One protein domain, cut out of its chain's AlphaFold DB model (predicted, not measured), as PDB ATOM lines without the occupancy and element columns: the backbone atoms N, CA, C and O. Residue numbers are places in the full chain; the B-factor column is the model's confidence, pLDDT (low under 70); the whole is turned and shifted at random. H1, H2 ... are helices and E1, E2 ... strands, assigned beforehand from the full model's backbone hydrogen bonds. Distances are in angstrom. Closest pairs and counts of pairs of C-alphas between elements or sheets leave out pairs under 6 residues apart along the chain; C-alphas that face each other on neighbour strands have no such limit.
ATOM      1  N   ILE A  25       1.190 -27.643  20.311       57.09
ATOM      2  CA  ILE A  25       0.713 -28.369  21.485       57.09
ATOM      3  C   ILE A  25      -0.805 -28.187  21.455       57.09
ATOM      4  O   ILE A  25      -1.258 -27.058  21.245       57.09
ATOM      5  N   SER A  26      -1.570 -29.278  21.540       64.56
ATOM      6  CA  SER A  26      -3.029 -29.176  21.504       64.56
ATOM      7  C   SER A  26      -3.517 -28.320  22.676       64.56
ATOM      8  O   SER A  26      -2.850 -28.233  23.714       64.56
ATOM      9  N   ASP A  27      -4.677 -27.681  22.507       72.81
ATOM     10  CA  ASP A  27      -5.253 -26.818  23.541       72.81
ATOM     11  C   ASP A  27      -5.471 -27.594  24.858       72.81
ATOM     12  O   ASP A  27      -5.363 -27.014  25.938       72.81
ATOM     13  N   SER A  28      -5.736 -28.907  24.783       79.62
ATOM     14  CA  SER A  28      -5.878 -29.772  25.959       79.62
ATOM     15  C   SER A  28      -4.547 -30.242  26.553       79.62
ATOM     16  O   SER A  28      -4.447 -30.308  27.775       79.62
ATOM     17  N   THR A  29      -3.501 -30.518  25.762       83.38
ATOM     18  CA  THR A  29      -2.245 -31.098  26.282       83.38
ATOM     19  C   THR A  29      -1.567 -30.203  27.325       83.38
ATOM     20  O   THR A  29      -1.169 -30.702  28.373       83.38
ATOM     21  N   ASN A  30      -1.494 -28.882  27.105       84.25
ATOM     22  CA  ASN A  30      -0.906 -27.969  28.101       84.25
ATOM     23  C   ASN A  30      -1.692 -27.966  29.424       84.25
ATOM     24  O   ASN A  30      -1.096 -27.913  30.497       84.25
ATOM     25  N   ILE A  31      -3.025 -28.011  29.342       89.25
ATOM     26  CA  ILE A  31      -3.903 -28.014  30.518       89.25
ATOM     27  C   ILE A  31      -3.729 -29.325  31.284       89.25
ATOM     28  O   ILE A  31      -3.581 -29.303  32.500       89.25
ATOM     29  N   VAL A  32      -3.692 -30.460  30.582       91.75
ATOM     30  CA  VAL A  32      -3.491 -31.783  31.187       91.75
ATOM     31  C   VAL A  32      -2.157 -31.847  31.935       91.75
ATOM     32  O   VAL A  32      -2.144 -32.241  33.097       91.75
ATOM     33  N   GLU A  33      -1.058 -31.390  31.327       91.44
ATOM     34  CA  GLU A  33       0.254 -31.335  31.993       91.44
ATOM     35  C   GLU A  33       0.237 -30.434  33.241       91.44
ATOM     36  O   GLU A  33       0.815 -30.775  34.277       91.44
ATOM     37  N   GLU A  34      -0.446 -29.286  33.174       91.94
ATOM     38  CA  GLU A  34      -0.589 -28.388  34.319       91.94
ATOM     39  C   GLU A  34      -1.404 -29.028  35.455       91.94
ATOM     40  O   GLU A  34      -0.995 -28.952  36.617       91.94
ATOM     41  N   LEU A  35      -2.535 -29.666  35.145       93.81
ATOM     42  CA  LEU A  35      -3.407 -30.299  36.137       93.81
ATOM     43  C   LEU A  35      -2.761 -31.532  36.777       93.81
ATOM     44  O   LEU A  35      -2.815 -31.667  38.000       93.81
ATOM     45  N   ASP A  36      -2.069 -32.360  35.994       94.50
ATOM     46  CA  ASP A  36      -1.292 -33.493  36.508       94.50
ATOM     47  C   ASP A  36      -0.211 -33.005  37.490       94.50
ATOM     48  O   ASP A  36      -0.085 -33.504  38.609       94.50
ATOM     49  N   SER A  37       0.486 -31.908  37.158       94.00
ATOM     50  CA  SER A  37       1.486 -31.303  38.053       94.00
ATOM     51  C   SER A  37       0.905 -30.758  39.369       94.00
ATOM     52  O   SER A  37       1.619 -30.665  40.373       94.00
ATOM     53  N   LYS A  38      -0.391 -30.409  39.380       94.19
ATOM     54  CA  LYS A  38      -1.145 -29.985  40.570       94.19
ATOM     55  C   LYS A  38      -1.717 -31.172  41.361       94.19
ATOM     56  O   LYS A  38      -2.230 -30.955  42.458       94.19
ATOM     57  N   GLY A  39      -1.586 -32.400  40.854       94.50
ATOM     58  CA  GLY A  39      -2.007 -33.636  41.514       94.50
ATOM     59  C   GLY A  39      -3.440 -34.076  41.211       94.50
ATOM     60  O   GLY A  39      -3.983 -34.873  41.972       94.50
ATOM     61  N   TYR A  40      -4.058 -33.555  40.148       95.38
ATOM     62  CA  TYR A  40      -5.346 -34.065  39.671       95.38
ATOM     63  C   TYR A  40      -5.141 -35.370  38.894       95.38
ATOM     64  O   TYR A  40      -4.193 -35.489  38.122       95.38
ATOM     65  N   GLU A  41      -6.051 -36.330  39.058       97.00
ATOM     66  CA  GLU A  41      -6.118 -37.513  38.195       97.00
ATOM     67  C   GLU A  41      -6.784 -37.105  36.878       97.00
ATOM     68  O   GLU A  41      -7.993 -36.891  36.829       97.00
ATOM     69  N   VAL A  42      -5.982 -36.899  35.833       96.81
ATOM     70  CA  VAL A  42      -6.416 -36.309  34.563       96.81
ATOM     71  C   VAL A  42      -5.976 -37.169  33.382       96.81
ATOM     72  O   VAL A  42      -4.837 -37.627  33.325       96.81
ATOM     73  N   GLU A  43      -6.860 -37.352  32.402       96.12
ATOM     74  CA  GLU A  43      -6.537 -38.050  31.156       96.12
ATOM     75  C   GLU A  43      -7.060 -37.284  29.935       96.12
ATOM     76  O   GLU A  43      -8.161 -36.724  29.916       96.12
ATOM     77  N   GLN A  44      -6.237 -37.255  28.886       94.50
ATOM     78  CA  GLN A  44      -6.591 -36.675  27.598       94.50
ATOM     79  C   GLN A  44      -7.424 -37.672  26.780       94.50
ATOM     80  O   GLN A  44      -6.977 -38.781  26.503       94.50
ATOM     81  N   VAL A  45      -8.610 -37.249  26.338       94.38
ATOM     82  CA  VAL A  45      -9.489 -38.045  25.463       94.38
ATOM     83  C   VAL A  45      -9.124 -37.822  24.000       94.38
ATOM     84  O   VAL A  45      -9.007 -38.769  23.224       94.38
ATOM     85  N   ASP A  46      -8.952 -36.555  23.622       91.56
ATOM     86  CA  ASP A  46      -8.542 -36.132  22.286       91.56
ATOM     87  C   ASP A  46      -7.865 -34.744  22.317       91.56
ATOM     88  O   ASP A  46      -7.558 -34.187  23.378       91.56
ATOM     89  N   ASP A  47      -7.590 -34.175  21.142       88.88
ATOM     90  CA  ASP A  47      -6.906 -32.883  20.989       88.88
ATOM     91  C   ASP A  47      -7.619 -31.711  21.689       88.88
ATOM     92  O   ASP A  47      -6.979 -30.701  21.984       88.88
ATOM     93  N   ASN A  48      -8.924 -31.828  21.949       91.44
ATOM     94  CA  ASN A  48      -9.749 -30.778  22.540       91.44
ATOM     95  C   ASN A  48     -10.558 -31.248  23.751       91.44
ATOM     96  O   ASN A  48     -11.335 -30.459  24.273       91.44
ATOM     97  N   THR A  49     -10.419 -32.489  24.204       94.06
ATOM     98  CA  THR A  49     -11.181 -32.998  25.345       94.06
ATOM     99  C   THR A  49     -10.266 -33.720  26.322       94.06
ATOM    100  O   THR A  49      -9.411 -34.519  25.936       94.06
ATOM    101  N   PHE A  50     -10.476 -33.464  27.607       96.00
ATOM    102  CA  PHE A  50      -9.881 -34.215  28.708       96.00
ATOM    103  C   PHE A  50     -10.947 -34.494  29.767       96.00
ATOM    104  O   PHE A  50     -12.025 -33.887  29.747       96.00
ATOM    105  N   TYR A  51     -10.648 -35.398  30.691       97.75
ATOM    106  CA  TYR A  51     -11.444 -35.563  31.898       97.75
ATOM    107  C   TYR A  51     -10.571 -35.578  33.147       97.75
ATOM    108  O   TYR A  51      -9.384 -35.888  33.079       97.75
ATOM    109  N   VAL A  52     -11.173 -35.202  34.272       97.75
ATOM    110  CA  VAL A  52     -10.587 -35.321  35.609       97.75
ATOM    111  C   VAL A  52     -11.446 -36.279  36.416       97.75
ATOM    112  O   VAL A  52     -12.661 -36.086  36.478       97.75
ATOM    113  N   SER A  53     -10.829 -37.281  37.032       97.31
ATOM    114  CA  SER A  53     -11.508 -38.250  37.895       97.31
ATOM    115  C   SER A  53     -11.460 -37.810  39.353       97.31
ATOM    116  O   SER A  53     -10.449 -37.311  39.850       97.31
ATOM    117  N   GLY A  54     -12.571 -37.991  40.062       93.44
ATOM    118  CA  GLY A  54     -12.663 -37.715  41.491       93.44
ATOM    119  C   GLY A  54     -13.945 -38.277  42.083       93.44
ATOM    120  O   GLY A  54     -15.001 -38.192  41.467       93.44
ATOM    121  N   ASP A  55     -13.845 -38.880  43.270       90.88
ATOM    122  CA  ASP A  55     -14.990 -39.416  44.023       90.88
ATOM    123  C   ASP A  55     -15.885 -40.387  43.217       90.88
ATOM    124  O   ASP A  55     -17.093 -40.468  43.428       90.88
ATOM    125  N   GLY A  56     -15.289 -41.151  42.291       93.69
ATOM    126  CA  GLY A  56     -16.007 -42.103  41.430       93.69
ATOM    127  C   GLY A  56     -16.742 -41.466  40.245       93.69
ATOM    128  O   GLY A  56     -17.600 -42.113  39.644       93.69
ATOM    129  N   VAL A  57     -16.422 -40.213  39.915       97.69
ATOM    130  CA  VAL A  57     -17.009 -39.454  38.808       97.69
ATOM    131  C   VAL A  57     -15.910 -38.935  37.884       97.69
ATOM    132  O   VAL A  57     -14.921 -38.362  38.341       97.69
ATOM    133  N   ASP A  58     -16.128 -39.067  36.579       98.44
ATOM    134  CA  ASP A  58     -15.278 -38.496  35.540       98.44
ATOM    135  C   ASP A  58     -15.900 -37.204  35.002       98.44
ATOM    136  O   ASP A  58     -16.978 -37.200  34.395       98.44
ATOM    137  N   TYR A  59     -15.213 -36.082  35.202       98.31
ATOM    138  CA  TYR A  59     -15.649 -34.759  34.764       98.31
ATOM    139  C   TYR A  59     -14.979 -34.397  33.441       98.31
ATOM    140  O   TYR A  59     -13.781 -34.142  33.400       98.31
ATOM    141  N   TYR A  60     -15.752 -34.353  32.358       97.88
ATOM    142  CA  TYR A  60     -15.272 -34.074  31.006       97.88
ATOM    143  C   TYR A  60     -15.342 -32.584  30.675       97.88
ATOM    144  O   TYR A  60     -16.378 -31.931  30.866       97.88
ATOM    145  N   TYR A  61     -14.268 -32.089  30.065       96.44
ATOM    146  CA  TYR A  61     -14.109 -30.706  29.636       96.44
ATOM    147  C   TYR A  61     -13.739 -30.641  28.160       96.44
ATOM    148  O   TYR A  61     -12.844 -31.352  27.707       96.44
ATOM    149  N   ASP A  62     -14.398 -29.747  27.427       94.44
ATOM    150  CA  ASP A  62     -13.941 -29.341  26.101       94.44
ATOM    151  C   ASP A  62     -13.002 -28.128  26.241       94.44
ATOM    152  O   ASP A  62     -13.275 -27.200  27.000       94.44
ATOM    153  N   CYS A  63     -11.910 -28.101  25.485       90.94
ATOM    154  CA  CYS A  63     -10.906 -27.043  25.462       90.94
ATOM    155  C   CYS A  63     -11.106 -26.162  24.236       90.94
ATOM    156  O   CYS A  63     -10.987 -26.625  23.104       90.94
ATOM    157  N   TRP A  64     -11.413 -24.885  24.452       83.75
ATOM    158  CA  TRP A  64     -11.496 -23.898  23.376       83.75
ATOM    159  C   TRP A  64     -10.643 -22.685  23.744       83.75
ATOM    160  O   TRP A  64     -10.891 -22.040  24.762       83.75
ATOM    161  N   PHE A  65      -9.660 -22.341  22.908       80.94
ATOM    162  CA  PHE A  65      -8.727 -21.233  23.153       80.94
ATOM    163  C   PHE A  65      -7.944 -21.391  24.467       80.94
ATOM    164  O   PHE A  65      -7.814 -20.425  25.227       80.94
ATOM    165  N   ASN A  66      -7.440 -22.601  24.739       74.81
ATOM    166  CA  ASN A  66      -6.774 -22.971  26.001       74.81
ATOM    167  C   ASN A  66      -7.615 -22.693  27.259       74.81
ATOM    168  O   ASN A  66      -7.075 -22.359  28.312       74.81
ATOM    169  N   LYS A  67      -8.944 -22.776  27.153       86.56
ATOM    170  CA  LYS A  67      -9.842 -22.685  28.305       86.56
ATOM    171  C   LYS A  67     -10.734 -23.915  28.373       86.56
ATOM    172  O   LYS A  67     -11.329 -24.254  27.345       86.56
ATOM    173  N   PRO A  68     -10.833 -24.566  29.540       92.19
ATOM    174  CA  PRO A  68     -11.750 -25.673  29.728       92.19
ATOM    175  C   PRO A  68     -13.187 -25.166  29.864       92.19
ATOM    176  O   PRO A  68     -13.455 -24.120  30.454       92.19
ATOM    177  N   PHE A  69     -14.117 -25.941  29.324       94.06
ATOM    178  CA  PHE A  69     -15.551 -25.745  29.446       94.06
ATOM    179  C   PHE A  69     -16.167 -27.066  29.878       94.06
ATOM    180  O   PHE A  69     -16.043 -28.071  29.178       94.06
ATOM    181  N   PHE A  70     -16.834 -27.066  31.029       95.69
ATOM    182  CA  PHE A  70     -17.505 -28.244  31.548       95.69
ATOM    183  C   PHE A  70     -18.551 -28.722  30.544       95.69
ATOM    184  O   PHE A  70     -19.435 -27.962  30.136       95.69
ATOM    185  N   ARG A  71     -18.441 -29.990  30.154       96.12
ATOM    186  CA  ARG A  71     -19.335 -30.629  29.191       96.12
ATOM    187  C   ARG A  71     -20.290 -31.578  29.889       96.12
ATOM    188  O   ARG A  71     -21.505 -31.460  29.720       96.12
ATOM    189  N   LYS A  72     -19.742 -32.534  30.637       97.75
ATOM    190  CA  LYS A  72     -20.520 -33.552  31.338       97.75
ATOM    191  C   LYS A  72     -19.745 -34.166  32.495       97.75
ATOM    192  O   LYS A  72     -18.524 -34.224  32.448       97.75
ATOM    193  N   ALA A  73     -20.466 -34.675  33.479       98.31
ATOM    194  CA  ALA A  73     -19.961 -35.613  34.468       98.31
ATOM    195  C   ALA A  73     -20.501 -37.008  34.135       98.31
ATOM    196  O   ALA A  73     -21.670 -37.129  33.765       98.31
ATOM    197  N   VAL A  74     -19.665 -38.035  34.238       98.19
ATOM    198  CA  VAL A  74     -20.042 -39.433  34.011       98.19
ATOM    199  C   VAL A  74     -19.735 -40.221  35.269       98.19
ATOM    200  O   VAL A  74     -18.639 -40.117  35.808       98.19
ATOM    201  N   LEU A  75     -20.696 -41.013  35.725       96.50
ATOM    202  CA  LEU A  75     -20.488 -41.971  36.796       96.50
ATOM    203  C   LEU A  75     -21.018 -43.340  36.384       96.50
ATOM    204  O   LEU A  75     -22.018 -43.449  35.667       96.50
ATOM    205  N   VAL A  76     -20.337 -44.378  36.855       93.56
ATOM    206  CA  VAL A  76     -20.684 -45.773  36.596       93.56
ATOM    207  C   VAL A  76     -21.067 -46.419  37.918       93.56
ATOM    208  O   VAL A  76     -20.315 -46.368  38.888       93.56
ATOM    209  N   MET A  77     -22.263 -46.998  37.969       88.44
ATOM    210  CA  MET A  77     -22.823 -47.596  39.178       88.44
ATOM    211  C   MET A  77     -23.198 -49.054  38.926       88.44
ATOM    212  O   MET A  77     -23.784 -49.382  37.893       88.44
ATOM    213  N   ASP A  78     -22.924 -49.929  39.891       82.50
ATOM    214  CA  ASP A  78     -23.442 -51.298  39.866       82.50
ATOM    215  C   ASP A  78     -24.959 -51.275  40.118       82.50
ATOM    216  O   ASP A  78     -25.442 -50.677  41.083       82.50
ATOM    217  N   THR A  79     -25.727 -51.922  39.241       70.50
ATOM    218  CA  THR A  79     -27.194 -51.971  39.343       70.50
ATOM    219  C   THR A  79     -27.700 -52.983  40.374       70.50
ATOM    220  O   THR A  79     -28.910 -53.068  40.609       70.50
ATOM    221  N   GLY A  80     -26.813 -53.779  40.983       62.03
ATOM    222  CA  GLY A  80     -27.151 -54.753  42.026       62.03
ATOM    223  C   GLY A  80     -28.052 -55.904  41.557       62.03
ATOM    224  O   GLY A  80     -28.502 -56.712  42.375       62.03
ATOM    225  N   ARG A  81     -28.340 -55.998  40.250       56.94
ATOM    226  CA  ARG A  81     -29.183 -57.024  39.623       56.94
ATOM    227  C   ARG A  81     -28.329 -57.930  38.747       56.94
ATOM    228  O   ARG A  81     -28.041 -57.577  37.617       56.94
ATOM    229  N   GLU A  82     -28.007 -59.109  39.279       53.09
ATOM    230  CA  GLU A  82     -27.145 -60.133  38.669       53.09
ATOM    231  C   GLU A  82     -25.732 -59.617  38.323       53.09
ATOM    232  O   GLU A  82     -25.528 -58.562  37.738       53.09
ATOM    233  N   SER A  83     -24.710 -60.351  38.757       49.56
ATOM    234  CA  SER A  83     -23.308 -59.925  38.681       49.56
ATOM    235  C   SER A  83     -22.902 -59.443  37.279       49.56
ATOM    236  O   SER A  83     -22.917 -60.243  36.343       49.56
ATOM    237  N   GLY A  84     -22.465 -58.182  37.167       57.16
ATOM    238  CA  GLY A  84     -21.766 -57.651  35.987       57.16
ATOM    239  C   GLY A  84     -22.508 -56.607  35.147       57.16
ATOM    240  O   GLY A  84     -22.008 -56.256  34.081       57.16
ATOM    241  N   TYR A  85     -23.670 -56.113  35.584       71.75
ATOM    242  CA  TYR A  85     -24.400 -55.060  34.873       71.75
ATOM    243  C   TYR A  85     -24.195 -53.687  35.518       71.75
ATOM    244  O   TYR A  85     -24.838 -53.335  36.510       71.75
ATOM    245  N   GLU A  86     -23.310 -52.904  34.911       85.62
ATOM    246  CA  GLU A  86     -23.066 -51.507  35.256       85.62
ATOM    247  C   GLU A  86     -24.016 -50.584  34.485       85.62
ATOM    248  O   GLU A  86     -24.318 -50.802  33.311       85.62
ATOM    249  N   MET A  87     -24.495 -49.548  35.162       90.00
ATOM    250  CA  MET A  87     -25.271 -48.463  34.579       90.00
ATOM    251  C   MET A  87     -24.398 -47.218  34.502       90.00
ATOM    252  O   MET A  87     -23.760 -46.837  35.482       90.00
ATOM    253  N   GLU A  88     -24.426 -46.560  33.348       94.81
ATOM    254  CA  GLU A  88     -23.772 -45.271  33.147       94.81
ATOM    255  C   GLU A  88     -24.799 -44.151  33.321       94.81
ATOM    256  O   GLU A  88     -25.876 -44.174  32.712       94.81
ATOM    257  N   ILE A  89     -24.463 -43.160  34.140       96.31
ATOM    258  CA  ILE A  89     -25.220 -41.918  34.269       96.31
ATOM    259  C   ILE A  89     -24.326 -40.778  33.787       96.31
ATOM    260  O   ILE A  89     -23.207 -40.605  34.259       96.31
ATOM    261  N   SER A  90     -24.831 -39.977  32.852       97.69
ATOM    262  CA  SER A  90     -24.158 -38.792  32.325       97.69
ATOM    263  C   SER A  90     -24.985 -37.545  32.620       97.69
ATOM    264  O   SER A  90     -26.108 -37.414  32.131       97.69
ATOM    265  N   ILE A  91     -24.404 -36.596  33.347       98.06
ATOM    266  CA  ILE A  91     -25.003 -35.300  33.679       98.06
ATOM    267  C   ILE A  91     -24.338 -34.235  32.814       98.06
ATOM    268  O   ILE A  91     -23.155 -33.955  32.981       98.06
ATOM    269  N   SER A  92     -25.071 -33.647  31.872       97.31
ATOM    270  CA  SER A  92     -24.498 -32.770  30.845       97.31
ATOM    271  C   SER A  92     -24.968 -31.327  30.976       97.31
ATOM    272  O   SER A  92     -26.141 -31.061  31.249       97.31
ATOM    273  N   LYS A  93     -24.058 -30.392  30.694       93.25
ATOM    274  CA  LYS A  93     -24.368 -28.982  30.447       93.25
ATOM    275  C   LYS A  93     -24.771 -28.829  28.985       93.25
ATOM    276  O   LYS A  93     -23.976 -29.031  28.072       93.25
ATOM    277  N   GLU A  94     -26.023 -28.470  28.756       88.88
ATOM    278  CA  GLU A  94     -26.586 -28.288  27.424       88.88
ATOM    279  C   GLU A  94     -26.564 -26.805  27.022       88.88
ATOM    280  O   GLU A  94     -26.346 -25.886  27.819       88.88
ATOM    281  N   LYS A  95     -26.835 -26.533  25.743       80.94
ATOM    282  CA  LYS A  95     -26.971 -25.153  25.252       80.94
ATOM    283  C   LYS A  95     -28.142 -24.437  25.936       80.94
ATOM    284  O   LYS A  95     -29.141 -25.053  26.301       80.94
ATOM    285  N   ASN A  96     -28.062 -23.106  26.007       78.56
ATOM    286  CA  ASN A  96     -29.098 -22.232  26.577       78.56
ATOM    287  C   ASN A  96     -29.373 -22.476  28.072       78.56
ATOM    288  O   ASN A  96     -30.525 -22.384  28.496       78.56
ATOM    289  N   ASN A  97     -28.324 -22.762  28.850       77.31
ATOM    290  CA  ASN A  97     -28.393 -23.016  30.294       77.31
ATOM    291  C   ASN A  97     -29.296 -24.196  30.665       77.31
ATOM    292  O   ASN A  97     -29.870 -24.202  31.741       77.31
ATOM    293  N   ARG A  98     -29.448 -25.173  29.769       89.38
ATOM    294  CA  ARG A  98     -30.170 -26.407  30.070       89.38
ATOM    295  C   ARG A  98     -29.219 -27.446  30.630       89.38
ATOM    296  O   ARG A  98     -28.010 -27.372  30.419       89.38
ATOM    297  N   MET A  99     -29.786 -28.439  31.289       95.62
ATOM    298  CA  MET A  99     -29.052 -29.596  31.781       95.62
ATOM    299  C   MET A  99     -29.744 -30.862  31.308       95.62
ATOM    300  O   MET A  99     -30.945 -30.855  31.031       95.62
ATOM    301  N   SER A 100     -29.002 -31.954  31.201       96.69
ATOM    302  CA  SER A 100     -29.597 -33.254  30.926       96.69
ATOM    303  C   SER A 100     -28.981 -34.345  31.783       96.69
ATOM    304  O   SER A 100     -27.800 -34.294  32.113       96.69
ATOM    305  N   VAL A 101     -29.798 -35.332  32.132       97.12
ATOM    306  CA  VAL A 101     -29.359 -36.594  32.725       97.12
ATOM    307  C   VAL A 101     -29.673 -37.688  31.719       97.12
ATOM    308  O   VAL A 101     -30.824 -37.840  31.308       97.12
ATOM    309  N   LEU A 102     -28.652 -38.422  31.297       96.19
ATOM    310  CA  LEU A 102     -28.782 -39.618  30.476       96.19
ATOM    311  C   LEU A 102     -28.396 -40.823  31.326       96.19
ATOM    312  O   LEU A 102     -27.274 -40.898  31.807       96.19
ATOM    313  N   CYS A 103     -29.319 -41.759  31.477       93.88
ATOM    314  CA  CYS A 103     -29.094 -43.046  32.112       93.88
ATOM    315  C   CYS A 103     -29.074 -44.120  31.021       93.88
ATOM    316  O   CYS A 103     -30.026 -44.222  30.242       93.88
ATOM    317  N   VAL A 104     -27.996 -44.901  30.956       92.50
ATOM    318  CA  VAL A 104     -27.856 -46.050  30.057       92.50
ATOM    319  C   VAL A 104     -27.731 -47.300  30.910       92.50
ATOM    320  O   VAL A 104     -26.736 -47.493  31.607       92.50
ATOM    321  N   ARG A 105     -28.756 -48.150  30.851       87.69
ATOM    322  CA  ARG A 105     -28.838 -49.374  31.644       87.69
ATOM    323  C   ARG A 105     -28.890 -50.601  30.734       87.69
ATOM    324  O   ARG A 105     -29.770 -50.668  29.873       87.69
ATOM    325  N   PRO A 106     -28.019 -51.598  30.929       86.75
ATOM    326  CA  PRO A 106     -28.149 -52.876  30.249       86.75
ATOM    327  C   PRO A 106     -29.361 -53.644  30.792       86.75
ATOM    328  O   PRO A 106     -29.562 -53.779  31.999       86.75
ATOM    329  N   CYS A 107     -30.175 -54.159  29.880       83.12
ATOM    330  CA  CYS A 107     -31.408 -54.877  30.157       83.12
ATOM    331  C   CYS A 107     -31.404 -56.231  29.443       83.12
ATOM    332  O   CYS A 107     -30.884 -56.379  28.332       83.12
ATOM    333  N   THR A 108     -32.042 -57.211  30.080       85.00
ATOM    334  CA  THR A 108     -32.273 -58.540  29.513       85.00
ATOM    335  C   THR A 108     -33.768 -58.827  29.518       85.00
ATOM    336  O   THR A 108     -34.406 -58.803  30.569       85.00
ATOM    337  N   GLU A 109     -34.329 -59.123  28.349       85.62
ATOM    338  CA  GLU A 109     -35.729 -59.518  28.193       85.62
ATOM    339  C   GLU A 109     -35.808 -60.966  27.711       85.62
ATOM    340  O   GLU A 109     -35.139 -61.355  26.753       85.62
ATOM    341  N   THR A 110     -36.641 -61.769  28.377       89.94
ATOM    342  CA  THR A 110     -36.962 -63.132  27.938       89.94
ATOM    343  C   THR A 110     -38.358 -63.142  27.330       89.94
ATOM    344  O   THR A 110     -39.352 -62.930  28.022       89.94
ATOM    345  N   PHE A 111     -38.441 -63.413  26.031       89.38
ATOM    346  CA  PHE A 111     -39.704 -63.496  25.311       89.38
ATOM    347  C   PHE A 111     -40.443 -64.801  25.620       89.38
ATOM    348  O   PHE A 111     -39.849 -65.817  25.981       89.38
ATOM    349  N   ALA A 112     -41.759 -64.815  25.386       91.62
ATOM    350  CA  ALA A 112     -42.611 -65.985  25.629       91.62
ATOM    351  C   ALA A 112     -42.186 -67.255  24.857       91.62
ATOM    352  O   ALA A 112     -42.565 -68.360  25.237       91.62
ATOM    353  N   ASN A 113     -41.404 -67.118  23.781       93.69
ATOM    354  CA  ASN A 113     -40.845 -68.236  23.017       93.69
ATOM    355  C   ASN A 113     -39.491 -68.747  23.560       93.69
ATOM    356  O   ASN A 113     -38.889 -69.618  22.937       93.69
ATOM    357  N   GLY A 114     -39.014 -68.212  24.688       91.94
ATOM    358  CA  GLY A 114     -37.734 -68.559  25.308       91.94
ATOM    359  C   GLY A 114     -36.520 -67.826  24.730       91.94
ATOM    360  O   GLY A 114     -35.407 -68.058  25.195       91.94
ATOM    361  N   ASN A 115     -36.701 -66.945  23.742       92.38
ATOM    362  CA  ASN A 115     -35.604 -66.125  23.236       92.38
ATOM    363  C   ASN A 115     -35.210 -65.074  24.272       92.38
ATOM    364  O   ASN A 115     -36.074 -64.414  24.846       92.38
ATOM    365  N   VAL A 116     -33.907 -64.884  24.448       90.88
ATOM    366  CA  VAL A 116     -33.342 -63.839  25.301       90.88
ATOM    367  C   VAL A 116     -32.781 -62.735  24.411       90.88
ATOM    368  O   VAL A 116     -32.055 -63.018  23.457       90.88
ATOM    369  N   SER A 117     -33.129 -61.486  24.707       87.94
ATOM    370  CA  SER A 117     -32.536 -60.299  24.094       87.94
ATOM    371  C   SER A 117     -31.800 -59.490  25.147       87.94
ATOM    372  O   SER A 117     -32.317 -59.279  26.241       87.94
ATOM    373  N   HIS A 118     -30.610 -59.024  24.781       87.19
ATOM    374  CA  HIS A 118     -29.822 -58.085  25.563       87.19
ATOM    375  C   HIS A 118     -29.798 -56.756  24.815       87.19
ATOM    376  O   HIS A 118     -29.448 -56.712  23.633       87.19
ATOM    377  N   PHE A 119     -30.186 -55.682  25.486       86.81
ATOM    378  CA  PHE A 119     -30.213 -54.344  24.911       86.81
ATOM    379  C   PHE A 119     -29.926 -53.303  25.985       86.81
ATOM    380  O   PHE A 119     -30.043 -53.584  27.171       86.81
ATOM    381  N   ASN A 120     -29.573 -52.092  25.564       87.50
ATOM    382  CA  ASN A 120     -29.430 -50.969  26.480       87.50
ATOM    383  C   ASN A 120     -30.712 -50.148  26.459       87.50
ATOM    384  O   ASN A 120     -31.124 -49.648  25.411       87.50
ATOM    385  N   GLU A 121     -31.334 -50.015  27.620       87.12
ATOM    386  CA  GLU A 121     -32.380 -49.036  27.844       87.12
ATOM    387  C   GLU A 121     -31.736 -47.675  28.107       87.12
ATOM    388  O   GLU A 121     -30.758 -47.566  28.849       87.12
ATOM    389  N   MET A 122     -32.270 -46.638  27.467       90.44
ATOM    390  CA  MET A 122     -31.772 -45.274  27.594       90.44
ATOM    391  C   MET A 122     -32.903 -44.364  28.048       90.44
ATOM    392  O   MET A 122     -33.917 -44.251  27.359       90.44
ATOM    393  N   MET A 123     -32.707 -43.686  29.174       90.31
ATOM    394  CA  MET A 123     -33.627 -42.672  29.689       90.31
ATOM    395  C   MET A 123     -32.924 -41.321  29.680       90.31
ATOM    396  O   MET A 123     -31.835 -41.187  30.239       90.31
ATOM    397  N   LYS A 124     -33.534 -40.319  29.038       93.75
ATOM    398  CA  LYS A 124     -33.017 -38.948  29.014       93.75
ATOM    399  C   LYS A 124     -34.010 -38.000  29.674       93.75
ATOM    400  O   LYS A 124     -35.144 -37.877  29.217       93.75
ATOM    401  N   PHE A 125     -33.543 -37.267  30.672       94.56
ATOM    402  CA  PHE A 125     -34.276 -36.202  31.347       94.56
ATOM    403  C   PHE A 125     -33.628 -34.859  31.003       94.56
ATOM    404  O   PHE A 125     -32.405 -34.738  31.062       94.56
ATOM    405  N   GLU A 126     -34.412 -33.858  30.600       94.56
ATOM    406  CA  GLU A 126     -33.898 -32.528  30.249       94.56
ATOM    407  C   GLU A 126     -34.491 -31.457  31.155       94.56
ATOM    408  O   GLU A 126     -35.708 -31.298  31.221       94.56
ATOM    409  N   PHE A 127     -33.630 -30.651  31.762       95.19
ATOM    410  CA  PHE A 127     -33.984 -29.671  32.778       95.19
ATOM    411  C   PHE A 127     -33.652 -28.253  32.339       95.19
ATOM    412  O   PHE A 127     -32.747 -28.017  31.529       95.19
ATOM    413  N   LYS A 128     -34.396 -27.297  32.893       92.06
ATOM    414  CA  LYS A 128     -34.161 -25.877  32.644       92.06
ATOM    415  C   LYS A 128     -33.240 -25.230  33.675       92.06
ATOM    416  O   LYS A 128     -32.265 -24.622  33.263       92.06
ATOM    417  N   ASP A 129     -33.570 -25.332  34.960       89.06
ATOM    418  CA  ASP A 129     -32.937 -24.515  36.006       89.06
ATOM    419  C   ASP A 129     -32.243 -25.369  37.086       89.06
ATOM    420  O   ASP A 129     -31.126 -25.048  37.481       89.06
ATOM    421  N   ASP A 130     -32.860 -26.474  37.511       93.81
ATOM    422  CA  ASP A 130     -32.322 -27.456  38.466       93.81
ATOM    423  C   ASP A 130     -32.820 -28.873  38.121       93.81
ATOM    424  O   ASP A 130     -33.657 -29.047  37.231       93.81
ATOM    425  N   PHE A 131     -32.319 -29.886  38.831       95.94
ATOM    426  CA  PHE A 131     -32.707 -31.290  38.649       95.94
ATOM    427  C   PHE A 131     -34.018 -31.658  39.361       95.94
ATOM    428  O   PHE A 131     -34.268 -32.826  39.648       95.94
ATOM    429  N   THR A 132     -34.889 -30.702  39.684       94.38
ATOM    430  CA  THR A 132     -36.195 -31.047  40.253       94.38
ATOM    431  C   THR A 132     -37.176 -31.472  39.168       94.38
ATOM    432  O   THR A 132     -37.143 -31.017  38.024       94.38
ATOM    433  N   ASP A 133     -38.115 -32.326  39.564       92.00
ATOM    434  CA  ASP A 133     -39.205 -32.807  38.716       92.00
ATOM    435  C   ASP A 133     -39.992 -31.657  38.053       92.00
ATOM    436  O   ASP A 133     -40.342 -31.725  36.880       92.00
ATOM    437  N   GLY A 134     -40.201 -30.545  38.770       90.81
ATOM    438  CA  GLY A 134     -40.914 -29.370  38.255       90.81
ATOM    439  C   GLY A 134     -40.183 -28.606  37.143       90.81
ATOM    440  O   GLY A 134     -40.804 -27.784  36.470       90.81
ATOM    441  N   ASN A 135     -38.891 -28.877  36.941       92.75
ATOM    442  CA  ASN A 135     -38.054 -28.244  35.924       92.75
ATOM    443  C   ASN A 135     -37.801 -29.124  34.692       92.75
ATOM    444  O   ASN A 135     -37.058 -28.702  33.799       92.75
ATOM    445  N   LEU A 136     -38.434 -30.301  34.603       93.38
ATOM    446  CA  LEU A 136     -38.407 -31.141  33.406       93.38
ATOM    447  C   LEU A 136     -39.008 -30.407  32.196       93.38
ATOM    448  O   LEU A 136     -40.045 -29.752  32.266       93.38
ATOM    449  N   THR A 137     -38.337 -30.515  31.050       90.06
ATOM    450  CA  THR A 137     -38.665 -29.766  29.823       90.06
ATOM    451  C   THR A 137     -38.972 -30.645  28.615       90.06
ATOM    452  O   THR A 137     -39.482 -30.142  27.603       90.06
ATOM    453  N   ASN A 138     -38.657 -31.936  28.703       86.88
ATOM    454  CA  ASN A 138     -38.881 -32.924  27.654       86.88
ATOM    455  C   ASN A 138     -40.076 -33.849  27.930       86.88
ATOM    456  O   ASN A 138     -40.203 -34.879  27.271       86.88
ATOM    457  N   ASP A 139     -40.994 -33.436  28.806       76.94
ATOM    458  CA  ASP A 139     -42.313 -34.056  28.935       76.94
ATOM    459  C   ASP A 139     -43.188 -33.695  27.720       76.94
ATOM    460  O   ASP A 139     -43.920 -32.703  27.685       76.94
ATOM    461  N   ARG A 140     -42.991 -34.425  26.621       61.84
ATOM    462  CA  ARG A 140     -43.668 -34.188  25.340       61.84
ATOM    463  C   ARG A 140     -44.201 -35.502  24.776       61.84
ATOM    464  O   ARG A 140     -43.705 -35.968  23.752       61.84
ATOM    465  N   GLY A 141     -45.213 -36.111  25.398       64.00
ATOM    466  CA  GLY A 141     -45.827 -37.306  24.807       64.00
ATOM    467  C   GLY A 141     -46.909 -38.017  25.617       64.00
ATOM    468  O   GLY A 141     -47.529 -37.451  26.507       64.00
ATOM    469  N   PHE A 142     -47.142 -39.280  25.237       59.34
ATOM    470  CA  PHE A 142     -48.037 -40.244  25.899       59.34
ATOM    471  C   PHE A 142     -47.384 -40.953  27.104       59.34
ATOM    472  O   PHE A 142     -48.026 -41.788  27.736       59.34
ATOM    473  N   HIS A 143     -46.109 -40.670  27.373       75.06
ATOM    474  CA  HIS A 143     -45.292 -41.311  28.400       75.06
ATOM    475  C   HIS A 143     -45.009 -40.300  29.506       75.06
ATOM    476  O   HIS A 143     -44.616 -39.173  29.212       75.06
ATOM    477  N   ASP A 144     -45.269 -40.695  30.747       85.69
ATOM    478  CA  ASP A 144     -45.168 -39.830  31.919       85.69
ATOM    479  C   ASP A 144     -43.720 -39.759  32.418       85.69
ATOM    480  O   ASP A 144     -43.311 -40.505  33.309       85.69
ATOM    481  N   MET A 145     -42.964 -38.817  31.845       89.44
ATOM    482  CA  MET A 145     -41.554 -38.612  32.181       89.44
ATOM    483  C   MET A 145     -41.326 -38.231  33.647       89.44
ATOM    484  O   MET A 145     -40.252 -38.497  34.186       89.44
ATOM    485  N   HIS A 146     -42.314 -37.606  34.293       92.12
ATOM    486  CA  HIS A 146     -42.228 -37.237  35.704       92.12
ATOM    487  C   HIS A 146     -42.217 -38.487  36.589       92.12
ATOM    488  O   HIS A 146     -41.410 -38.598  37.515       92.12
ATOM    489  N   SER A 147     -43.080 -39.462  36.289       91.25
ATOM    490  CA  SER A 147     -43.096 -40.745  36.999       91.25
ATOM    491  C   SER A 147     -41.787 -41.519  36.816       91.25
ATOM    492  O   SER A 147     -41.243 -42.020  37.801       91.25
ATOM    493  N   ASP A 148     -41.240 -41.561  35.599       91.31
ATOM    494  CA  ASP A 148     -39.962 -42.238  35.344       91.31
ATOM    495  C   ASP A 148     -38.796 -41.546  36.049       91.31
ATOM    496  O   ASP A 148     -37.924 -42.210  36.609       91.31
ATOM    497  N   TYR A 149     -38.794 -40.210  36.078       93.75
ATOM    498  CA  TYR A 149     -37.753 -39.455  36.767       93.75
ATOM    499  C   TYR A 149     -37.799 -39.655  38.282       93.75
ATOM    500  O   TYR A 149     -36.766 -39.845  38.921       93.75
ATOM    501  N   ARG A 150     -38.997 -39.682  38.875       93.88
ATOM    502  CA  ARG A 150     -39.157 -40.010  40.299       93.88
ATOM    503  C   ARG A 150     -38.673 -41.423  40.605       93.88
ATOM    504  O   ARG A 150     -37.928 -41.594  41.561       93.88
ATOM    505  N   ALA A 151     -39.027 -42.404  39.774       92.06
ATOM    506  CA  ALA A 151     -38.550 -43.777  39.930       92.06
ATOM    507  C   ALA A 151     -37.021 -43.881  39.789       92.06
ATOM    508  O   ALA A 151     -36.382 -44.622  40.532       92.06
ATOM    509  N   PHE A 152     -36.423 -43.120  38.867       92.31
ATOM    510  CA  PHE A 152     -34.972 -42.994  38.755       92.31
ATOM    511  C   PHE A 152     -34.365 -42.431  40.052       92.31
ATOM    512  O   PHE A 152     -33.435 -43.029  40.595       92.31
ATOM    513  N   ASN A 153     -34.924 -41.347  40.592       93.25
ATOM    514  CA  ASN A 153     -34.391 -40.704  41.795       93.25
ATOM    515  C   ASN A 153     -34.524 -41.562  43.058       93.25
ATOM    516  O   ASN A 153     -33.668 -41.511  43.934       93.25
ATOM    517  N   GLU A 154     -35.592 -42.355  43.164       91.69
ATOM    518  CA  GLU A 154     -35.793 -43.281  44.285       91.69
ATOM    519  C   GLU A 154     -34.770 -44.423  44.303       91.69
ATOM    520  O   GLU A 154     -34.499 -44.989  45.363       91.69
ATOM    521  N   LEU A 155     -34.233 -44.788  43.137       88.88
ATOM    522  CA  LEU A 155     -33.369 -45.954  42.980       88.88
ATOM    523  C   LEU A 155     -31.884 -45.615  42.883       88.88
ATOM    524  O   LEU A 155     -31.071 -46.456  43.266       88.88
ATOM    525  N   TYR A 156     -31.529 -44.449  42.338       90.94
ATOM    526  CA  TYR A 156     -30.153 -44.190  41.911       90.94
ATOM    527  C   TYR A 156     -29.559 -42.907  42.491       90.94
ATOM    528  O   TYR A 156     -28.625 -43.001  43.279       90.94
ATOM    529  N   LEU A 157     -30.065 -41.734  42.100       93.88
ATOM    530  CA  LEU A 157     -29.531 -40.438  42.525       93.88
ATOM    531  C   LEU A 157     -30.659 -39.452  42.783       93.88
ATOM    532  O   LEU A 157     -31.513 -39.242  41.929       93.88
ATOM    533  N   THR A 158     -30.616 -38.793  43.926       96.44
ATOM    534  CA  THR A 158     -31.522 -37.697  44.260       96.44
ATOM    535  C   THR A 158     -31.240 -36.449  43.410       96.44
ATOM    536  O   THR A 158     -30.124 -36.263  42.913       96.44
ATOM    537  N   PRO A 159     -32.223 -35.539  43.258       97.06
ATOM    538  CA  PRO A 159     -32.000 -34.231  42.640       97.06
ATOM    539  C   PRO A 159     -30.830 -33.453  43.251       97.06
ATOM    540  O   PRO A 159     -30.098 -32.774  42.533       97.06
ATOM    541  N   GLU A 160     -30.646 -33.553  44.567       97.75
ATOM    542  CA  GLU A 160     -29.557 -32.916  45.300       97.75
ATOM    543  C   GLU A 160     -28.193 -33.498  44.909       97.75
ATOM    544  O   GLU A 160     -27.289 -32.732  44.585       97.75
ATOM    545  N   GLU A 161     -28.055 -34.825  44.841       97.31
ATOM    546  CA  GLU A 161     -26.811 -35.485  44.408       97.31
ATOM    547  C   GLU A 161     -26.465 -35.140  42.953       97.31
ATOM    548  O   GLU A 161     -25.319 -34.813  42.638       97.31
ATOM    549  N   LEU A 162     -27.462 -35.130  42.060       97.56
ATOM    550  CA  LEU A 162     -27.277 -34.682  40.676       97.56
ATOM    551  C   LEU A 162     -26.774 -33.234  40.618       97.56
ATOM    552  O   LEU A 162     -25.871 -32.911  39.839       97.56
ATOM    553  N   GLN A 163     -27.342 -32.362  41.455       97.50
ATOM    554  CA  GLN A 163     -26.957 -30.958  41.528       97.50
ATOM    555  C   GLN A 163     -25.542 -30.775  42.083       97.50
ATOM    556  O   GLN A 163     -24.801 -29.937  41.567       97.50
ATOM    557  N   GLU A 164     -25.153 -31.539  43.103       97.75
ATOM    558  CA  GLU A 164     -23.805 -31.518  43.677       97.75
ATOM    559  C   GLU A 164     -22.756 -31.950  42.651       97.75
ATOM    560  O   GLU A 164     -21.784 -31.223  42.431       97.75
ATOM    561  N   ILE A 165     -22.992 -33.061  41.944       97.94
ATOM    562  CA  ILE A 165     -22.090 -33.537  40.886       97.94
ATOM    563  C   ILE A 165     -21.964 -32.483  39.779       97.94
ATOM    564  O   ILE A 165     -20.857 -32.133  39.366       97.94
ATOM    565  N   TYR A 166     -23.085 -31.929  39.315       97.44
ATOM    566  CA  TYR A 166     -23.075 -30.891  38.285       97.44
ATOM    567  C   TYR A 166     -22.315 -29.632  38.730       97.44
ATOM    568  O   TYR A 166     -21.498 -29.089  37.980       97.44
ATOM    569  N   ASN A 167     -22.552 -29.175  39.961       96.88
ATOM    570  CA  ASN A 167     -21.878 -28.009  40.522       96.88
ATOM    571  C   ASN A 167     -20.377 -28.247  40.674       96.88
ATOM    572  O   ASN A 167     -19.608 -27.345  40.344       96.88
ATOM    573  N   ARG A 168     -19.949 -29.450  41.075       97.44
ATOM    574  CA  ARG A 168     -18.524 -29.780  41.161       97.44
ATOM    575  C   ARG A 168     -17.833 -29.647  39.806       97.44
ATOM    576  O   ARG A 168     -16.772 -29.032  39.722       97.44
ATOM    577  N   GLY A 169     -18.471 -30.126  38.736       96.69
ATOM    578  CA  GLY A 169     -17.972 -29.954  37.369       96.69
ATOM    579  C   GLY A 169     -17.782 -28.479  36.981       96.69
ATOM    580  O   GLY A 169     -16.757 -28.115  36.398       96.69
ATOM    581  N   LEU A 170     -18.731 -27.616  37.364       95.62
ATOM    582  CA  LEU A 170     -18.661 -26.163  37.152       95.62
ATOM    583  C   LEU A 170     -17.652 -25.439  38.057       95.62
ATOM    584  O   LEU A 170     -17.182 -24.359  37.702       95.62
ATOM    585  N   GLU A 171     -17.377 -25.958  39.249       96.62
ATOM    586  CA  GLU A 171     -16.366 -25.411  40.156       96.62
ATOM    587  C   GLU A 171     -14.963 -25.694  39.638       96.62
ATOM    588  O   GLU A 171     -14.175 -24.763  39.503       96.62
ATOM    589  N   LEU A 172     -14.705 -26.940  39.241       95.12
ATOM    590  CA  LEU A 172     -13.472 -27.352  38.575       95.12
ATOM    591  C   LEU A 172     -13.198 -26.518  37.309       95.12
ATOM    592  O   LEU A 172     -12.079 -26.053  37.127       95.12
ATOM    593  N   GLU A 173     -14.224 -26.207  36.498       94.25
ATOM    594  CA  GLU A 173     -14.099 -25.293  35.337       94.25
ATOM    595  C   GLU A 173     -13.490 -23.928  35.719       94.25
ATOM    596  O   GLU A 173     -12.820 -23.304  34.905       94.25
ATOM    597  N   LYS A 174     -13.733 -23.442  36.944       92.81
ATOM    598  CA  LYS A 174     -13.215 -22.155  37.442       92.81
ATOM    599  C   LYS A 174     -11.854 -22.278  38.129       92.81
ATOM    600  O   LYS A 174     -11.193 -21.258  38.310       92.81
ATOM    601  N   GLU A 175     -11.498 -23.475  38.596       90.69
ATOM    602  CA  GLU A 175     -10.207 -23.769  39.233       90.69
ATOM    603  C   GLU A 175      -9.072 -23.887  38.204       90.69
ATOM    604  O   GLU A 175      -7.919 -23.595  38.535       90.69
ATOM    605  N   PHE A 176      -9.405 -24.320  36.985       88.38
ATOM    606  CA  PHE A 176      -8.483 -24.522  35.867       88.38
ATOM    607  C   PHE A 176      -8.231 -23.219  35.093       88.38
ATOM    608  O   PHE A 176      -7.045 -22.935  34.814       88.38
TER     609      PHE A 176
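What this domain is: This is residues 25 to 176 of the 176 residues of an uncharacterized protein of Ruminococcaceae bacterium YAD3003 (UniProt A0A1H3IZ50). One long, strongly twisted and curled sheet of seven strands forms a wall, with three helices over one face. H3, the longest helix, lies slantwise over E3, E4 and E5; H1 covers the E2 and E3 part near one end, and H2 crosses E6 and E7 near the other. The printed part has 152 residues, with three named helices and seven named strands in the order H1 E1 E2 E3 E4 E5 E6 E7 H2 H3. The sheet follows that chain order, E1 to E7, and is antiparallel throughout; the class is mixed, helices and strands. The whole is elongated, 57 by 35 by 23 A, yet only just compact, close to loose, with a radius of gyration of the C-alphas of 17.8 A.

Where its parts are: H1, residues 27 to 37, begins at C-alpha 27 (-5.253, -26.818, 23.541) and is 16.6 A long. E1 is residues 41 to 46, E2 residues 49 to 54 and E3 residues 57 to 64. E4, residues 67 to 78, spans 33.7 A, and E5, residues 86 to 93, spans 23.1 A. E6, residues 99 to 110, spans 34.7 A; E7, residues 116 to 127, spans 35.0 A and ends at C-alpha 127 (-33.984, -29.671, 32.778). H2 is residues 145 to 155. H3, residues 159 to 175, runs 24.4 A to C-alpha 175 (-10.207, -23.769, 39.233).

How they stand to each other: The strands form a meander, each the antiparallel neighbour of the one before, with E1 and E7 as edge strands. Within hydrogen-bond range are, for instance, N 43 and O 51 of E1 and E2, 3.0 A, N 73 and O 91 of E4 and E5, 2.8 A, and N 107 and O 119 of E6 and E7, 2.8 A. The helices make two layers with the sheet, a layer of helices on one face of it. H1 is on the sheet at a height of 7.8 A, over E2 and only just over E3, where 3 of its C-alphas fall; its closest C-alphas to E1 are those of Asp 36 and Val 42, 6.2 A. H3 has a height of 8.7 A and stands at 34 degrees to E4 on the local plane; the C-alphas of Phe 70 and Glu 173, 5.9 A, are the closest of E4 and H3. H2 runs across the strands, at 80 degrees to E6 on the local plane; the closest C-alphas of E7 and H2 are those of Phe 125 and Tyr 149, 7.2 A. H2 and H3 are close but not clearly touching and about perpendicular, at 84 degrees, with the C-alphas of Asn 153 and Pro 159 closest at 7.0 A. Every O i to N i+4 pair is within hydrogen-bond range in H2, against 6 of 7 in H1 and 12 of 13 in H3.

The domain as a whole: The C-alphas of Ser 37 and Asn 113, 58.2 A, are the two farthest apart. The printed part has no cut; E7 to H2 is a long link, residues 128 to 144. Mean pLDDT of the printed part is 89.4, under 70 at residues 25 to 26, 80 to 84 and 140 to 142.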